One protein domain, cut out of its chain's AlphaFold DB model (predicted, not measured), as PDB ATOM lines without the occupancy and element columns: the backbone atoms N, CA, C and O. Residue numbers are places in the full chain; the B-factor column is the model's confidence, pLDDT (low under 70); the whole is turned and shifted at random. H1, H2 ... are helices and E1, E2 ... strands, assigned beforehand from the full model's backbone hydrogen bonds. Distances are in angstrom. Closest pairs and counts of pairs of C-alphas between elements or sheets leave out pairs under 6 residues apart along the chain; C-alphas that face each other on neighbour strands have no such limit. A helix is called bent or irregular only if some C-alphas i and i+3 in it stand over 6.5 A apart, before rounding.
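This is residues 60 to 181 of the 263 residues of an uncharacterized protein of Theileria orientalis strain Shintoku (UniProt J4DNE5). A small three-stranded sheet, E1 E2 E3, sits at one end of a compact helical body, with H5 packed beside its edge strand E3, H3 crossing H5 nearly at right angles, and H2 slanting across H3. H6 lies beyond H2, on the side away from H3, reached by a long unnamed stretch, residues 156 to 169, while residues 86 to 92 stick out between H2 and the sheet. The printed part has 122 residues with six named helices and three named strands, in the order H1 H2 E1 E2 H3 H4 H5 E3 H6. The sheet's order is E1, E2, E3 and it is mixed, in a domain whose class is mostly helix. The whole is compact, with a radius of gyration of the C-alphas of 14.5 A and spans of 41 by 37 by 26 A.

The strands are E1, residues 96 to 98, E2, residues 104 to 108, and E3, residues 151 to 155; E2 measures 13.1 A from first to last C-alpha and E3 13.6 A. C-alpha 104, where E2 begins, is at (42.902, 46.747, 86.382). H5, residues 129 to 143, is 18.1 A long and irregular: C-alphas 131 and 134 are 7.9 A apart. H3, residues 110 to 120, is 15.5 A long, and H4 is residues 122 to 125. H2, residues 71 to 86, is the longest helix at 21.7 A, with C-alpha 71 at (59.996, 26.165, 88.935). H1 is residues 63 to 66, and H6, residues 170 to 179, is 14.2 A long and ends with C-alpha 179 at (63.389, 41.689, 103.059).

E2 is the inner strand of the sheet. E1 and E2 form a hairpin, antiparallel at 155 degrees, with N 97 and O 105 within hydrogen-bond range at 2.9 A. E2 and E3 are parallel at 28 degrees, with N 106 and O 152 within range at 2.8 A. E2, the helices H3, H4 and H5, and E3 make a strand-helix-strand unit, two parallel neighbour strands with helices between them along the chain. H5 is on the sheet at a height of 5.4 A, over none of its strands; its closest C-alphas to E3 are those of Cys 141 and Arg 154, 5.5 A apart. H3 only grazes the sheet, with residues 110 to 116. H3 touches H5 about perpendicular, at 89 degrees, the closest C-alphas being those of Lys 114 and Ser 137 at 5.1 A. H2 touches H3 with residues 71 to 78 alone, at a steep tilt of 39 degrees, opposite ways; the closest C-alphas are those of Cys 74 and Cys 120, 4.6 A apart. H6 only just touches H2, with 3 pairs of C-alphas within 8 A, the closest those of Lys 76 and Val 173 at 7.0 A. H1 and H2 only just touch, and only at the corner, with 3 pairs; the C-alphas of Ile 65 and Arg 71 are closest at 5.9 A. H3 and H4 likewise only just touch, only at the corner, with 3 pairs; the closest C-alphas, those of Lys 118 and Ala 124, are 5.2 A apart. H2 and H5 are apart. Every O i to N i+4 pair is within hydrogen-bond range in H2, H3 and H6, against 8 of 11 in H5; H1 and H4 are too short for such a pair.

The two C-alphas farthest apart are those of Met 131 and Gly 181, at 42.7 A. The printed part has no cut. The link from E3 to H6 is long, with 14 residues. The mean pLDDT of the printed part is 76.5, and 42 residues are under 70, among them residues 83 to 92 and 166 to 181.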
ATOM      1  N   LEU A  60      47.304  35.164  91.726       63.69
ATOM      2  CA  LEU A  60      48.124  34.356  90.835       63.69
ATOM      3  C   LEU A  60      47.567  32.946  90.804       63.69
ATOM      4  O   LEU A  60      47.109  32.415  91.815       63.69
ATOM      5  N   ASN A  61      47.548  32.363  89.617       65.75
ATOM      6  CA  ASN A  61      47.147  30.984  89.474       65.75
ATOM      7  C   ASN A  61      48.320  30.096  89.930       65.75
ATOM      8  O   ASN A  61      49.298  30.000  89.187       65.75
ATOM      9  N   PRO A  62      48.256  29.442  91.109       65.81
ATOM     10  CA  PRO A  62      49.390  28.678  91.639       65.81
ATOM     11  C   PRO A  62      49.793  27.531  90.705       65.81
ATOM     12  O   PRO A  62      50.973  27.195  90.619       65.81
ATOM     13  N   LYS A  63      48.842  27.021  89.908       70.00
ATOM     14  CA  LYS A  63      49.089  25.986  88.897       70.00
ATOM     15  C   LYS A  63      50.151  26.387  87.879       70.00
ATOM     16  O   LYS A  63      50.870  25.534  87.389       70.00
ATOM     17  N   VAL A  64      50.292  27.683  87.589       75.25
ATOM     18  CA  VAL A  64      51.321  28.174  86.661       75.25
ATOM     19  C   VAL A  64      52.731  27.849  87.160       75.25
ATOM     20  O   VAL A  64      53.600  27.531  86.359       75.25
ATOM     21  N   ILE A  65      52.953  27.915  88.473       69.12
ATOM     22  CA  ILE A  65      54.247  27.593  89.081       69.12
ATOM     23  C   ILE A  65      54.377  26.076  89.249       69.12
ATOM     24  O   ILE A  65      55.442  25.516  89.007       69.12
ATOM     25  N   GLU A  66      53.298  25.396  89.645       67.88
ATOM     26  CA  GLU A  66      53.302  23.942  89.855       67.88
ATOM     27  C   GLU A  66      53.595  23.154  88.570       67.88
ATOM     28  O   GLU A  66      54.362  22.186  88.627       67.88
ATOM     29  N   ASP A  67      53.026  23.604  87.445       74.25
ATOM     30  CA  ASP A  67      53.106  22.979  86.118       74.25
ATOM     31  C   ASP A  67      54.368  23.381  85.328       74.25
ATOM     32  O   ASP A  67      54.590  22.877  84.220       74.25
ATOM     33  N   ALA A  68      55.193  24.290  85.859       81.06
ATOM     34  CA  ALA A  68      56.438  24.703  85.225       81.06
ATOM     35  C   ALA A  68      57.488  23.582  85.287       81.06
ATOM     36  O   ALA A  68      57.707  22.982  86.342       81.06
ATOM     37  N   SER A  69      58.178  23.333  84.169       81.94
ATOM     38  CA  SER A  69      59.284  22.367  84.116       81.94
ATOM     39  C   SER A  69      60.473  22.791  84.979       81.94
ATOM     40  O   SER A  69      61.042  21.970  85.694       81.94
ATOM     41  N   ASP A  70      60.796  24.088  84.970       80.25
ATOM     42  CA  ASP A  70      61.771  24.713  85.864       80.25
ATOM     43  C   ASP A  70      61.060  25.754  86.741       80.25
ATOM     44  O   ASP A  70      60.786  26.889  86.335       80.25
ATOM     45  N   ARG A  71      60.727  25.337  87.966       69.88
ATOM     46  CA  ARG A  71      59.996  26.165  88.935       69.88
ATOM     47  C   ARG A  71      60.804  27.372  89.395       69.88
ATOM     48  O   ARG A  71      60.226  28.431  89.621       69.88
ATOM     49  N   GLU A  72      62.119  27.230  89.529       66.69
ATOM     50  CA  GLU A  72      62.996  28.310  89.983       66.69
ATOM     51  C   GLU A  72      63.089  29.404  88.919       66.69
ATOM     52  O   GLU A  72      62.910  30.587  89.222       66.69
ATOM     53  N   LYS A  73      63.288  29.013  87.657       78.31
ATOM     54  CA  LYS A  73      63.266  29.937  86.520       78.31
ATOM     55  C   LYS A  73      61.911  30.619  86.377       78.31
ATOM     56  O   LYS A  73      61.867  31.833  86.179       78.31
ATOM     57  N   CYS A  74      60.813  29.877  86.525       78.38
ATOM     58  CA  CYS A  74      59.477  30.460  86.497       78.38
ATOM     59  C   CYS A  74      59.296  31.516  87.595       78.38
ATOM     60  O   CYS A  74      58.883  32.641  87.309       78.38
ATOM     61  N   LEU A  75      59.662  31.188  88.839       69.50
ATOM     62  CA  LEU A  75      59.566  32.105  89.974       69.50
ATOM     63  C   LEU A  75      60.420  33.359  89.775       69.50
ATOM     64  O   LEU A  75      59.911  34.457  89.965       69.50
ATOM     65  N   LYS A  76      61.673  33.231  89.326       67.62
ATOM     66  CA  LYS A  76      62.552  34.378  89.028       67.62
ATOM     67  C   LYS A  76      61.957  35.313  87.981       67.62
ATOM     68  O   LYS A  76      61.957  36.528  88.169       67.62
ATOM     69  N   THR A  77      61.421  34.756  86.896       79.56
ATOM     70  CA  THR A  77      60.776  35.542  85.835       79.56
ATOM     71  C   THR A  77      59.509  36.226  86.347       79.56
ATOM     72  O   THR A  77      59.285  37.402  86.056       79.56
ATOM     73  N   LEU A  78      58.689  35.527  87.138       75.69
ATOM     74  CA  LEU A  78      57.492  36.107  87.746       75.69
ATOM     75  C   LEU A  78      57.844  37.210  88.748       75.69
ATOM     76  O   LEU A  78      57.226  38.268  88.707       75.69
ATOM     77  N   PHE A  79      58.856  37.016  89.593       68.50
ATOM     78  CA  PHE A  79      59.310  38.054  90.513       68.50
ATOM     79  C   PHE A  79      59.828  39.279  89.768       68.50
ATOM     80  O   PHE A  79      59.428  40.383  90.116       68.50
ATOM     81  N   GLY A  80      60.626  39.106  88.711       64.31
ATOM     82  CA  GLY A  80      61.058  40.207  87.847       64.31
ATOM     83  C   GLY A  80      59.892  40.968  87.216       64.31
ATOM     84  O   GLY A  80      59.875  42.199  87.156       64.31
ATOM     85  N   PHE A  81      58.868  40.239  86.773       80.25
ATOM     86  CA  PHE A  81      57.645  40.841  86.260       80.25
ATOM     87  C   PHE A  81      56.920  41.663  87.331       80.25
ATOM     88  O   PHE A  81      56.649  42.845  87.112       80.25
ATOM     89  N   PHE A  82      56.655  41.079  88.500       72.06
ATOM     90  CA  PHE A  82      55.936  41.767  89.569       72.06
ATOM     91  C   PHE A  82      56.732  42.907  90.185       72.06
ATOM     92  O   PHE A  82      56.134  43.930  90.495       72.06
ATOM     93  N   SER A  83      58.055  42.791  90.301       62.75
ATOM     94  CA  SER A  83      58.897  43.894  90.760       62.75
ATOM     95  C   SER A  83      58.819  45.064  89.790       62.75
ATOM     96  O   SER A  83      58.670  46.193  90.219       62.75
ATOM     97  N   THR A  84      58.816  44.825  88.478       67.94
ATOM     98  CA  THR A  84      58.681  45.927  87.509       67.94
ATOM     99  C   THR A  84      57.310  46.597  87.602       67.94
ATOM    100  O   THR A  84      57.187  47.819  87.542       67.94
ATOM    101  N   VAL A  85      56.259  45.805  87.813       68.62
ATOM    102  CA  VAL A  85      54.902  46.326  88.026       68.62
ATOM    103  C   VAL A  85      54.778  47.076  89.357       68.62
ATOM    104  O   VAL A  85      54.015  48.036  89.412       68.62
ATOM    105  N   ALA A  86      55.540  46.700  90.385       59.69
ATOM    106  CA  ALA A  86      55.442  47.245  91.739       59.69
ATOM    107  C   ALA A  86      56.536  48.267  92.120       59.69
ATOM    108  O   ALA A  86      56.476  48.860  93.186       59.69
ATOM    109  N   CYS A  87      57.580  48.456  91.320       54.78
ATOM    110  CA  CYS A  87      58.606  49.453  91.622       54.78
ATOM    111  C   CYS A  87      58.186  50.816  91.079       54.78
ATOM    112  O   CYS A  87      57.854  50.920  89.900       54.78
ATOM    113  N   ASP A  88      58.220  51.842  91.924       48.91
ATOM    114  CA  ASP A  88      57.928  53.222  91.544       48.91
ATOM    115  C   ASP A  88      58.919  53.701  90.471       48.91
ATOM    116  O   ASP A  88      60.134  53.741  90.683       48.91
ATOM    117  N   ASP A  89      58.382  54.050  89.307       54.53
ATOM    118  CA  ASP A  89      59.104  54.794  88.290       54.53
ATOM    119  C   ASP A  89      58.651  56.247  88.427       54.53
ATOM    120  O   ASP A  89      57.463  56.522  88.573       54.53
ATOM    121  N   SER A  90      59.558  57.212  88.269       47.53
ATOM    122  CA  SER A  90      59.227  58.652  88.305       47.53
ATOM    123  C   SER A  90      58.200  59.105  87.249       47.53
ATOM    124  O   SER A  90      57.884  60.292  87.151       47.53
ATOM    125  N   LYS A  91      57.688  58.174  86.438       57.81
ATOM    126  CA  LYS A  91      56.697  58.366  85.390       57.81
ATOM    127  C   LYS A  91      55.525  57.396  85.580       57.81
ATOM    128  O   LYS A  91      55.739  56.240  85.938       57.81
ATOM    129  N   PRO A  92      54.297  57.829  85.253       66.25
ATOM    130  CA  PRO A  92      53.138  56.948  85.263       66.25
ATOM    131  C   PRO A  92      53.336  55.759  84.313       66.25
ATOM    132  O   PRO A  92      53.827  55.901  83.192       66.25
ATOM    133  N   LYS A  93      52.922  54.573  84.763       75.88
ATOM    134  CA  LYS A  93      53.045  53.319  84.013       75.88
ATOM    135  C   LYS A  93      51.963  53.234  82.943       75.88
ATOM    136  O   LYS A  93      50.874  52.728  83.186       75.88
ATOM    137  N   GLU A  94      52.291  53.683  81.734       81.50
ATOM    138  CA  GLU A  94      51.378  53.706  80.577       81.50
ATOM    139  C   GLU A  94      50.809  52.331  80.193       81.50
ATOM    140  O   GLU A  94      49.826  52.253  79.471       81.50
ATOM    141  N   TYR A  95      51.414  51.239  80.663       81.81
ATOM    142  CA  TYR A  95      50.976  49.869  80.408       81.81
ATOM    143  C   TYR A  95      49.964  49.335  81.440       81.81
ATOM    144  O   TYR A  95      49.525  48.188  81.328       81.81
ATOM    145  N   ILE A  96      49.587  50.133  82.443       83.19
ATOM    146  CA  ILE A  96      48.589  49.784  83.462       83.19
ATOM    147  C   ILE A  96      47.334  50.621  83.225       83.19
ATOM    148  O   ILE A  96      47.374  51.846  83.247       83.19
ATOM    149  N   TYR A  97      46.201  49.950  83.015       81.62
ATOM    150  CA  TYR A  97      44.926  50.599  82.717       81.62
ATOM    151  C   TYR A  97      43.844  50.123  83.668       81.62
ATOM    152  O   TYR A  97      43.596  48.923  83.781       81.62
ATOM    153  N   SER A  98      43.140  51.067  84.273       74.94
ATOM    154  CA  SER A  98      42.009  50.777  85.148       74.94
ATOM    155  C   SER A  98      40.701  51.048  84.415       74.94
ATOM    156  O   SER A  98      40.449  52.160  83.947       74.94
ATOM    157  N   GLY A  99      39.878  50.011  84.277       70.44
ATOM    158  CA  GLY A  99      38.547  50.103  83.694       70.44
ATOM    159  C   GLY A  99      37.536  50.725  84.659       70.44
ATOM    160  O   GLY A  99      37.707  50.711  85.878       70.44
ATOM    161  N   LYS A 100      36.434  51.251  84.109       69.69
ATOM    162  CA  LYS A 100      35.308  51.802  84.893       69.69
ATOM    163  C   LYS A 100      34.570  50.741  85.723       69.69
ATOM    164  O   LYS A 100      33.820  51.077  86.629       69.69
ATOM    165  N   ASP A 101      34.776  49.472  85.395       69.38
ATOM    166  CA  ASP A 101      34.276  48.281  86.084       69.38
ATOM    167  C   ASP A 101      35.112  47.896  87.322       69.38
ATOM    168  O   ASP A 101      34.793  46.924  88.008       69.38
ATOM    169  N   GLY A 102      36.181  48.644  87.618       66.50
ATOM    170  CA  GLY A 102      37.092  48.359  88.725       66.50
ATOM    171  C   GLY A 102      38.056  47.202  88.442       66.50
ATOM    172  O   GLY A 102      38.644  46.659  89.382       66.50
ATOM    173  N   ILE A 103      38.203  46.801  87.171       75.19
ATOM    174  CA  ILE A 103      39.202  45.829  86.721       75.19
ATOM    175  C   ILE A 103      40.449  46.577  86.247       75.19
ATOM    176  O   ILE A 103      40.389  47.410  85.343       75.19
ATOM    177  N   THR A 104      41.602  46.220  86.807       77.19
ATOM    178  CA  THR A 104      42.902  46.747  86.382       77.19
ATOM    179  C   THR A 104      43.555  45.764  85.421       77.19
ATOM    180  O   THR A 104      43.714  44.582  85.726       77.19
ATOM    181  N   THR A 105      43.941  46.232  84.241       85.44
ATOM    182  CA  THR A 105      44.628  45.439  83.222       85.44
ATOM    183  C   THR A 105      46.065  45.913  83.060       85.44
ATOM    184  O   THR A 105      46.314  47.077  82.765       85.44
ATOM    185  N   ILE A 106      47.006  44.985  83.212       87.19
ATOM    186  CA  ILE A 106      48.423  45.178  82.912       87.19
ATOM    187  C   ILE A 106      48.669  44.636  81.506       87.19
ATOM    188  O   ILE A 106      48.514  43.432  81.260       87.19
ATOM    189  N   TYR A 107      49.044  45.518  80.584       91.25
ATOM    190  CA  TYR A 107      49.430  45.136  79.235       91.25
ATOM    191  C   TYR A 107      50.918  44.820  79.168       91.25
ATOM    192  O   TYR A 107      51.770  45.603  79.579       91.25
ATOM    193  N   VAL A 108      51.246  43.664  78.610       93.56
ATOM    194  CA  VAL A 108      52.625  43.220  78.394       93.56
ATOM    195  C   VAL A 108      52.920  43.133  76.907       93.56
ATOM    196  O   VAL A 108      52.053  42.781  76.110       93.56
ATOM    197  N   SER A 109      54.144  43.450  76.507       93.88
ATOM    198  CA  SER A 109      54.589  43.270  75.123       93.88
ATOM    199  C   SER A 109      54.530  41.797  74.691       93.88
ATOM    200  O   SER A 109      54.435  40.875  75.516       93.88
ATOM    201  N   LYS A 110      54.613  41.562  73.375       93.12
ATOM    202  CA  LYS A 110      54.731  40.204  72.825       93.12
ATOM    203  C   LYS A 110      55.933  39.469  73.419       93.12
ATOM    204  O   LYS A 110      55.781  38.330  73.847       93.12
ATOM    205  N   ASP A 111      57.071  40.144  73.543       92.75
ATOM    206  CA  ASP A 111      58.312  39.543  74.041       92.75
ATOM    207  C   ASP A 111      58.212  39.145  75.514       92.75
ATOM    208  O   ASP A 111      58.575  38.027  75.874       92.75
ATOM    209  N   ILE A 112      57.625  39.997  76.360       93.69
ATOM    210  CA  ILE A 112      57.371  39.646  77.765       93.69
ATOM    211  C   ILE A 112      56.358  38.500  77.876       93.69
ATOM    212  O   ILE A 112      56.535  37.611  78.706       93.69
ATOM    213  N   SER A 113      55.340  38.458  77.010       93.88
ATOM    214  CA  SER A 113      54.390  37.333  76.974       93.88
ATOM    215  C   SER A 113      55.098  36.012  76.662       93.88
ATOM    216  O   SER A 113      54.872  35.006  77.335       93.88
ATOM    217  N   LYS A 114      55.979  36.023  75.652       94.31
ATOM    218  CA  LYS A 114      56.789  34.869  75.249       94.31
ATOM    219  C   LYS A 114      57.748  34.448  76.355       94.31
ATOM    220  O   LYS A 114      57.827  33.265  76.661       94.31
ATOM    221  N   LEU A 115      58.422  35.405  76.992       93.06
ATOM    222  CA  LEU A 115      59.345  35.157  78.098       93.06
ATOM    223  C   LEU A 115      58.646  34.500  79.294       93.06
ATOM    224  O   LEU A 115      59.151  33.514  79.835       93.06
ATOM    225  N   LEU A 116      57.478  35.017  79.684       91.56
ATOM    226  CA  LEU A 116      56.658  34.452  80.756       91.56
ATOM    227  C   LEU A 116      56.227  33.019  80.420       91.56
ATOM    228  O   LEU A 116      56.407  32.118  81.235       91.56
ATOM    229  N   TRP A 117      55.730  32.787  79.202       94.44
ATOM    230  CA  TRP A 117      55.327  31.453  78.756       94.44
ATOM    231  C   TRP A 117      56.503  30.470  78.701       94.44
ATOM    232  O   TRP A 117      56.416  29.390  79.281       94.44
ATOM    233  N   LYS A 118      57.632  30.864  78.100       92.69
ATOM    234  CA  LYS A 118      58.860  30.053  78.019       92.69
ATOM    235  C   LYS A 118      59.469  29.729  79.380       92.69
ATOM    236  O   LYS A 118      60.137  28.710  79.520       92.69
ATOM    237  N   SER A 119      59.276  30.592  80.375       89.19
ATOM    238  CA  SER A 119      59.822  30.371  81.720       89.19
ATOM    239  C   SER A 119      58.930  29.490  82.590       89.19
ATOM    240  O   SER A 119      59.439  28.852  83.500       89.19
ATOM    241  N   CYS A 120      57.620  29.465  82.333       85.56
ATOM    242  CA  CYS A 120      56.639  28.882  83.250       85.56
ATOM    243  C   CYS A 120      55.741  27.800  82.636       85.56
ATOM    244  O   CYS A 120      54.924  27.221  83.342       85.56
ATOM    245  N   SER A 121      55.838  27.511  81.337       90.06
ATOM    246  CA  SER A 121      55.014  26.487  80.692       90.06
ATOM    247  C   SER A 121      55.838  25.280  80.278       90.06
ATOM    248  O   SER A 121      56.732  25.391  79.446       90.06
ATOM    249  N   LYS A 122      55.437  24.089  80.735       86.94
ATOM    250  CA  LYS A 122      55.979  22.817  80.235       86.94
ATOM    251  C   LYS A 122      55.815  22.635  78.723       86.94
ATOM    252  O   LYS A 122      56.616  21.969  78.077       86.94
ATOM    253  N   ARG A 123      54.789  23.249  78.122       86.06
ATOM    254  CA  ARG A 123      54.564  23.186  76.668       86.06
ATOM    255  C   ARG A 123      55.622  23.936  75.864       86.06
ATOM    256  O   ARG A 123      55.783  23.642  74.685       86.06
ATOM    257  N   ALA A 124      56.339  24.870  76.487       87.62
ATOM    258  CA  ALA A 124      57.422  25.589  75.832       87.62
ATOM    259  C   ALA A 124      58.667  24.714  75.587       87.62
ATOM    260  O   ALA A 124      59.545  25.132  74.845       87.62
ATOM    261  N   GLU A 125      58.739  23.511  76.171       87.50
ATOM    262  CA  GLU A 125      59.831  22.546  75.956       87.50
ATOM    263  C   GLU A 125      59.546  21.546  74.828       87.50
ATOM    264  O   GLU A 125      60.395  20.724  74.487       87.50
ATOM    265  N   LEU A 126      58.339  21.574  74.256       87.88
ATOM    266  CA  LEU A 126      57.996  20.709  73.134       87.88
ATOM    267  C   LEU A 126      58.796  21.122  71.895       87.88
ATOM    268  O   LEU A 126      58.983  22.306  71.645       87.88
ATOM    269  N   SER A 127      59.169  20.163  71.046       86.94
ATOM    270  CA  SER A 127      59.877  20.441  69.784       86.94
ATOM    271  C   SER A 127      59.105  21.352  68.821       86.94
ATOM    272  O   SER A 127      59.695  21.962  67.938       86.94
ATOM    273  N   ILE A 128      57.785  21.451  68.992       88.19
ATOM    274  CA  ILE A 128      56.891  22.315  68.212       88.19
ATOM    275  C   ILE A 128      56.657  23.689  68.861       88.19
ATOM    276  O   ILE A 128      55.803  24.438  68.388       88.19
ATOM    277  N   SER A 129      57.351  24.019  69.958       87.12
ATOM    278  CA  SER A 129      57.103  25.226  70.759       87.12
ATOM    279  C   SER A 129      57.101  26.497  69.920       87.12
ATOM    280  O   SER A 129      56.227  27.341  70.098       87.12
ATOM    281  N   ASP A 130      58.029  26.612  68.973       87.19
ATOM    282  CA  ASP A 130      58.185  27.805  68.139       87.19
ATOM    283  C   ASP A 130      57.005  27.999  67.175       87.19
ATOM    284  O   ASP A 130      56.649  29.130  66.854       87.19
ATOM    285  N   MET A 131      56.336  26.911  66.775       88.69
ATOM    286  CA  MET A 131      55.153  26.964  65.909       88.69
ATOM    287  C   MET A 131      53.893  27.427  66.651       88.69
ATOM    288  O   MET A 131      52.968  27.932  66.023       88.69
ATOM    289  N   ILE A 132      53.839  27.242  67.974       90.81
ATOM    290  CA  ILE A 132      52.670  27.564  68.814       90.81
ATOM    291  C   ILE A 132      52.911  28.756  69.750       90.81
ATOM    292  O   ILE A 132      52.004  29.167  70.473       90.81
ATOM    293  N   GLU A 133      54.127  29.309  69.750       91.38
ATOM    294  CA  GLU A 133      54.597  30.284  70.733       91.38
ATOM    295  C   GLU A 133      53.701  31.524  70.809       91.38
ATOM    296  O   GLU A 133      53.363  31.978  71.903       91.38
ATOM    297  N   GLU A 134      53.317  32.106  69.673       88.88
ATOM    298  CA  GLU A 134      52.570  33.368  69.661       88.88
ATOM    299  C   GLU A 134      51.161  33.210  70.257       88.88
ATOM    300  O   GLU A 134      50.753  34.002  71.114       88.88
ATOM    301  N   ASP A 135      50.454  32.142  69.889       90.38
ATOM    302  CA  ASP A 135      49.114  31.861  70.403       90.38
ATOM    303  C   ASP A 135      49.136  31.413  71.866       90.38
ATOM    304  O   ASP A 135      48.338  31.894  72.684       90.38
ATOM    305  N   GLU A 136      50.054  30.511  72.221       92.00
ATOM    306  CA  GLU A 136      50.144  29.988  73.581       92.00
ATOM    307  C   GLU A 136      50.663  31.048  74.555       92.00
ATOM    308  O   GLU A 136      50.116  31.155  75.649       92.00
ATOM    309  N   SER A 137      51.607  31.912  74.169       92.19
ATOM    310  CA  SER A 137      52.063  33.012  75.033       92.19
ATOM    311  C   SER A 137      50.961  34.031  75.326       92.19
ATOM    312  O   SER A 137      50.765  34.440  76.475       92.19
ATOM    313  N   LYS A 138      50.155  34.387  74.319       92.75
ATOM    314  CA  LYS A 138      48.991  35.263  74.498       92.75
ATOM    315  C   LYS A 138      47.952  34.635  75.422       92.75
ATOM    316  O   LYS A 138      47.390  35.331  76.270       92.75
ATOM    317  N   ARG A 139      47.667  33.336  75.261       91.06
ATOM    318  CA  ARG A 139      46.761  32.582  76.148       91.06
ATOM    319  C   ARG A 139      47.318  32.490  77.561       91.06
ATOM    320  O   ARG A 139      46.569  32.698  78.512       91.06
ATOM    321  N   PHE A 140      48.618  32.254  77.687       90.94
ATOM    322  CA  PHE A 140      49.322  32.127  78.952       90.94
ATOM    323  C   PHE A 140      49.178  33.388  79.812       90.94
ATOM    324  O   PHE A 140      48.770  33.303  80.968       90.94
ATOM    325  N   CYS A 141      49.363  34.577  79.231       89.75
ATOM    326  CA  CYS A 141      49.146  35.830  79.958       89.75
ATOM    327  C   CYS A 141      47.738  35.942  80.563       89.75
ATOM    328  O   CYS A 141      47.581  36.448  81.672       89.75
ATOM    329  N   LYS A 142      46.710  35.416  79.881       88.94
ATOM    330  CA  LYS A 142      45.323  35.447  80.374       88.94
ATOM    331  C   LYS A 142      45.090  34.554  81.594       88.94
ATOM    332  O   LYS A 142      44.139  34.821  82.322       88.94
ATOM    333  N   ILE A 143      45.889  33.500  81.763       87.75
ATOM    334  CA  ILE A 143      45.737  32.502  82.834       87.75
ATOM    335  C   ILE A 143      46.711  32.712  84.000       87.75
ATOM    336  O   ILE A 143      46.605  31.993  84.994       87.75
ATOM    337  N   LEU A 144      47.628  33.687  83.894       83.31
ATOM    338  CA  LEU A 144      48.538  34.079  84.979       83.31
ATOM    339  C   LEU A 144      47.780  34.497  86.241       83.31
ATOM    340  O   LEU A 144      48.204  34.175  87.350       83.31
ATOM    341  N   THR A 145      46.639  35.169  86.077       77.38
ATOM    342  CA  THR A 145      45.733  35.499  87.179       77.38
ATOM    343  C   THR A 145      44.450  34.673  87.098       77.38
ATOM    344  O   THR A 145      43.973  34.319  86.018       77.38
ATOM    345  N   LEU A 146      43.860  34.356  88.252       72.88
ATOM    346  CA  LEU A 146      42.590  33.637  88.320       72.88
ATOM    347  C   LEU A 146      41.461  34.434  87.646       72.88
ATOM    348  O   LEU A 146      41.435  35.668  87.637       72.88
ATOM    349  N   ALA A 147      40.442  33.725  87.155       75.81
ATOM    350  CA  ALA A 147      39.286  34.335  86.495       75.81
ATOM    351  C   ALA A 147      38.562  35.378  87.372       75.81
ATOM    352  O   ALA A 147      38.107  36.392  86.851       75.81
ATOM    353  N   LYS A 148      38.539  35.187  88.697       72.75
ATOM    354  CA  LYS A 148      37.936  36.120  89.667       72.75
ATOM    355  C   LYS A 148      38.848  37.288  90.079       72.75
ATOM    356  O   LYS A 148      38.403  38.161  90.810       72.75
ATOM    357  N   SER A 149      40.109  37.302  89.640       67.19
ATOM    358  CA  SER A 149      41.073  38.358  89.974       67.19
ATOM    359  C   SER A 149      40.652  39.695  89.365       67.19
ATOM    360  O   SER A 149      40.354  39.733  88.167       67.19
ATOM    361  N   LYS A 150      40.668  40.775  90.153       69.75
ATOM    362  CA  LYS A 150      40.441  42.142  89.652       69.75
ATOM    363  C   LYS A 150      41.608  42.665  88.816       69.75
ATOM    364  O   LYS A 150      41.392  43.489  87.937       69.75
ATOM    365  N   VAL A 151      42.812  42.132  89.028       73.62
ATOM    366  CA  VAL A 151      43.961  42.369  88.150       73.62
ATOM    367  C   VAL A 151      44.012  41.319  87.045       73.62
ATOM    368  O   VAL A 151      44.017  40.107  87.307       73.62
ATOM    369  N   LYS A 152      44.068  41.783  85.798       85.69
ATOM    370  CA  LYS A 152      44.235  40.971  84.591       85.69
ATOM    371  C   LYS A 152      45.560  41.291  83.923       85.69
ATOM    372  O   LYS A 152      45.937  42.447  83.811       85.69
ATOM    373  N   ILE A 153      46.227  40.261  83.415       89.00
ATOM    374  CA  ILE A 153      47.422  40.418  82.584       89.00
ATOM    375  C   ILE A 153      47.034  40.065  81.151       89.00
ATOM    376  O   ILE A 153      46.380  39.047  80.896       89.00
ATOM    377  N   ARG A 154      47.364  40.937  80.200       90.94
ATOM    378  CA  ARG A 154      47.010  40.775  78.786       90.94
ATOM    379  C   ARG A 154      48.196  41.144  77.912       90.94
ATOM    380  O   ARG A 154      48.922  42.080  78.209       90.94
ATOM    381  N   GLN A 155      48.362  40.442  76.801       93.12
ATOM    382  CA  GLN A 155      49.280  40.896  75.765       93.12
ATOM    383  C   GLN A 155      48.728  42.172  75.112       93.12
ATOM    384  O   GLN A 155      47.543  42.229  74.776       93.12
ATOM    385  N   SER A 156      49.588  43.170  74.938       90.44
ATOM    386  CA  SER A 156      49.285  44.407  74.229       90.44
ATOM    387  C   SER A 156      49.089  44.157  72.734       90.44
ATOM    388  O   SER A 156      49.855  43.423  72.104       90.44
ATOM    389  N   ILE A 157      48.080  44.811  72.161       86.12
ATOM    390  CA  ILE A 157      47.858  44.910  70.720       86.12
ATOM    391  C   ILE A 157      47.677  46.396  70.424       86.12
ATOM    392  O   ILE A 157      46.668  46.971  70.819       86.12
ATOM    393  N   ASN A 158      48.655  47.010  69.757       82.94
ATOM    394  CA  ASN A 158      48.648  48.438  69.404       82.94
ATOM    395  C   ASN A 158      48.514  49.403  70.603       82.94
ATOM    396  O   ASN A 158      48.061  50.531  70.435       82.94
ATOM    397  N   LEU A 159      48.906  48.969  71.805       83.94
ATOM    398  CA  LEU A 159      48.932  49.784  73.021       83.94
ATOM    399  C   LEU A 159      50.349  49.789  73.627       83.94
ATOM    400  O   LEU A 159      51.125  48.853  73.392       83.94
ATOM    401  N   PRO A 160      50.701  50.790  74.445       83.75
ATOM    402  CA  PRO A 160      51.848  50.702  75.339       83.75
ATOM    403  C   PRO A 160      51.774  49.422  76.180       83.75
ATOM    404  O   PRO A 160      50.733  49.072  76.736       83.75
ATOM    405  N   GLY A 161      52.874  48.680  76.235       87.31
ATOM    406  CA  GLY A 161      52.960  47.435  76.986       87.31
ATOM    407  C   GLY A 161      54.308  47.322  77.669       87.31
ATOM    408  O   GLY A 161      55.312  47.813  77.152       87.31
ATOM    409  N   LEU A 162      54.335  46.639  78.810       86.62
ATOM    410  CA  LEU A 162      55.572  46.354  79.518       86.62
ATOM    411  C   LEU A 162      56.528  45.588  78.596       86.62
ATOM    412  O   LEU A 162      56.223  44.483  78.133       86.62
ATOM    413  N   ASN A 163      57.671  46.193  78.299       87.62
ATOM    414  CA  ASN A 163      58.627  45.711  77.303       87.62
ATOM    415  C   ASN A 163      59.886  45.090  77.918       87.62
ATOM    416  O   ASN A 163      60.611  44.383  77.226       87.62
ATOM    417  N   LYS A 164      60.135  45.310  79.210       83.00
ATOM    418  CA  LYS A 164      61.316  44.800  79.902       83.00
ATOM    419  C   LYS A 164      60.965  44.380  81.320       83.00
ATOM    420  O   LYS A 164      60.248  45.094  82.009       83.00
ATOM    421  N   ILE A 165      61.507  43.244  81.744       78.19
ATOM    422  CA  ILE A 165      61.528  42.810  83.141       78.19
ATOM    423  C   ILE A 165      62.970  42.421  83.489       78.19
ATOM    424  O   ILE A 165      63.658  41.846  82.636       78.19
ATOM    425  N   PRO A 166      63.476  42.749  84.687       68.81
ATOM    426  CA  PRO A 166      64.760  42.251  85.139       68.81
ATOM    427  C   PRO A 166      64.657  40.738  85.347       68.81
ATOM    428  O   PRO A 166      63.703  40.243  85.942       68.81
ATOM    429  N   ILE A 167      65.645  39.992  84.858       67.06
ATOM    430  CA  ILE A 167      65.785  38.581  85.217       67.06
ATOM    431  C   ILE A 167      66.496  38.556  86.565       67.06
ATOM    432  O   ILE A 167      67.670  38.919  86.643       67.06
ATOM    433  N   MET A 168      65.774  38.170  87.615       62.12
ATOM    434  CA  MET A 168      66.334  38.115  88.962       62.12
ATOM    435  C   MET A 168      67.364  36.999  89.078       62.12
ATOM    436  O   MET A 168      67.111  35.854  88.685       62.12
ATOM    437  N   ARG A 169      68.519  37.330  89.651       60.56
ATOM    438  CA  ARG A 169      69.515  36.332  90.029       60.56
ATOM    439  C   ARG A 169      69.095  35.654  91.334       60.56
ATOM    440  O   ARG A 169      68.180  36.104  92.024       60.56
ATOM    441  N   SER A 170      69.729  34.532  91.666       60.41
ATOM    442  CA  SER A 170      69.407  33.797  92.900       60.41
ATOM    443  C   SER A 170      69.652  34.647  94.151       60.41
ATOM    444  O   SER A 170      68.932  34.514  95.136       60.41
ATOM    445  N   GLU A 171      70.642  35.536  94.086       58.12
ATOM    446  CA  GLU A 171      70.976  36.519  95.115       58.12
ATOM    447  C   GLU A 171      69.812  37.477  95.364       58.12
ATOM    448  O   GLU A 171      69.416  37.672  96.511       58.12
ATOM    449  N   ASP A 172      69.239  38.017  94.285       52.78
ATOM    450  CA  ASP A 172      68.161  39.005  94.336       52.78
ATOM    451  C   ASP A 172      66.887  38.385  94.924       52.78
ATOM    452  O   ASP A 172      66.221  38.988  95.761       52.78
ATOM    453  N   VAL A 173      66.574  37.140  94.545       54.97
ATOM    454  CA  VAL A 173      65.425  36.399  95.096       54.97
ATOM    455  C   VAL A 173      65.605  36.135  96.588       54.97
ATOM    456  O   VAL A 173      64.661  36.284  97.362       54.97
ATOM    457  N   ALA A 174      66.813  35.757  97.003       54.47
ATOM    458  CA  ALA A 174      67.118  35.501  98.401       54.47
ATOM    459  C   ALA A 174      67.057  36.801  99.228       54.47
ATOM    460  O   ALA A 174      66.526  36.809 100.336       54.47
ATOM    461  N   GLU A 175      67.548  37.914  98.679       48.66
ATOM    462  CA  GLU A 175      67.448  39.240  99.293       48.66
ATOM    463  C   GLU A 175      65.993  39.702  99.427       48.66
ATOM    464  O   GLU A 175      65.616  40.195 100.487       48.66
ATOM    465  N   ILE A 176      65.153  39.463  98.418       49.69
ATOM    466  CA  ILE A 176      63.710  39.726  98.488       49.69
ATOM    467  C   ILE A 176      63.039  38.856  99.555       49.69
ATOM    468  O   ILE A 176      62.277  39.385 100.360       49.69
ATOM    469  N   ASP A 177      63.333  37.554  99.619       47.28
ATOM    470  CA  ASP A 177      62.798  36.664 100.661       47.28
ATOM    471  C   ASP A 177      63.167  37.168 102.064       47.28
ATOM    472  O   ASP A 177      62.306  37.307 102.935       47.28
ATOM    473  N   TRP A 178      64.426  37.563 102.260       45.34
ATOM    474  CA  TRP A 178      64.889  38.150 103.515       45.34
ATOM    475  C   TRP A 178      64.191  39.479 103.850       45.34
ATOM    476  O   TRP A 178      63.709  39.652 104.972       45.34
ATOM    477  N   LEU A 179      64.079  40.402 102.887       41.75
ATOM    478  CA  LEU A 179      63.389  41.689 103.059       41.75
ATOM    479  C   LEU A 179      61.892  41.510 103.356       41.75
ATOM    480  O   LEU A 179      61.305  42.286 104.111       41.75
ATOM    481  N   LEU A 180      61.278  40.448 102.831       40.75
ATOM    482  CA  LEU A 180      59.896  40.065 103.114       40.75
ATOM    483  C   LEU A 180      59.735  39.334 104.461       40.75
ATOM    484  O   LEU A 180      58.616  38.963 104.835       40.75
ATOM    485  N   GLY A 181      60.803  39.213 105.255       35.91
ATOM    486  CA  GLY A 181      60.802  38.619 106.594       35.91
ATOM    487  C   GLY A 181      61.046  37.110 106.614       35.91
ATOM    488  O   GLY A 181      60.741  36.468 107.619       35.91
TER     489      GLY A 181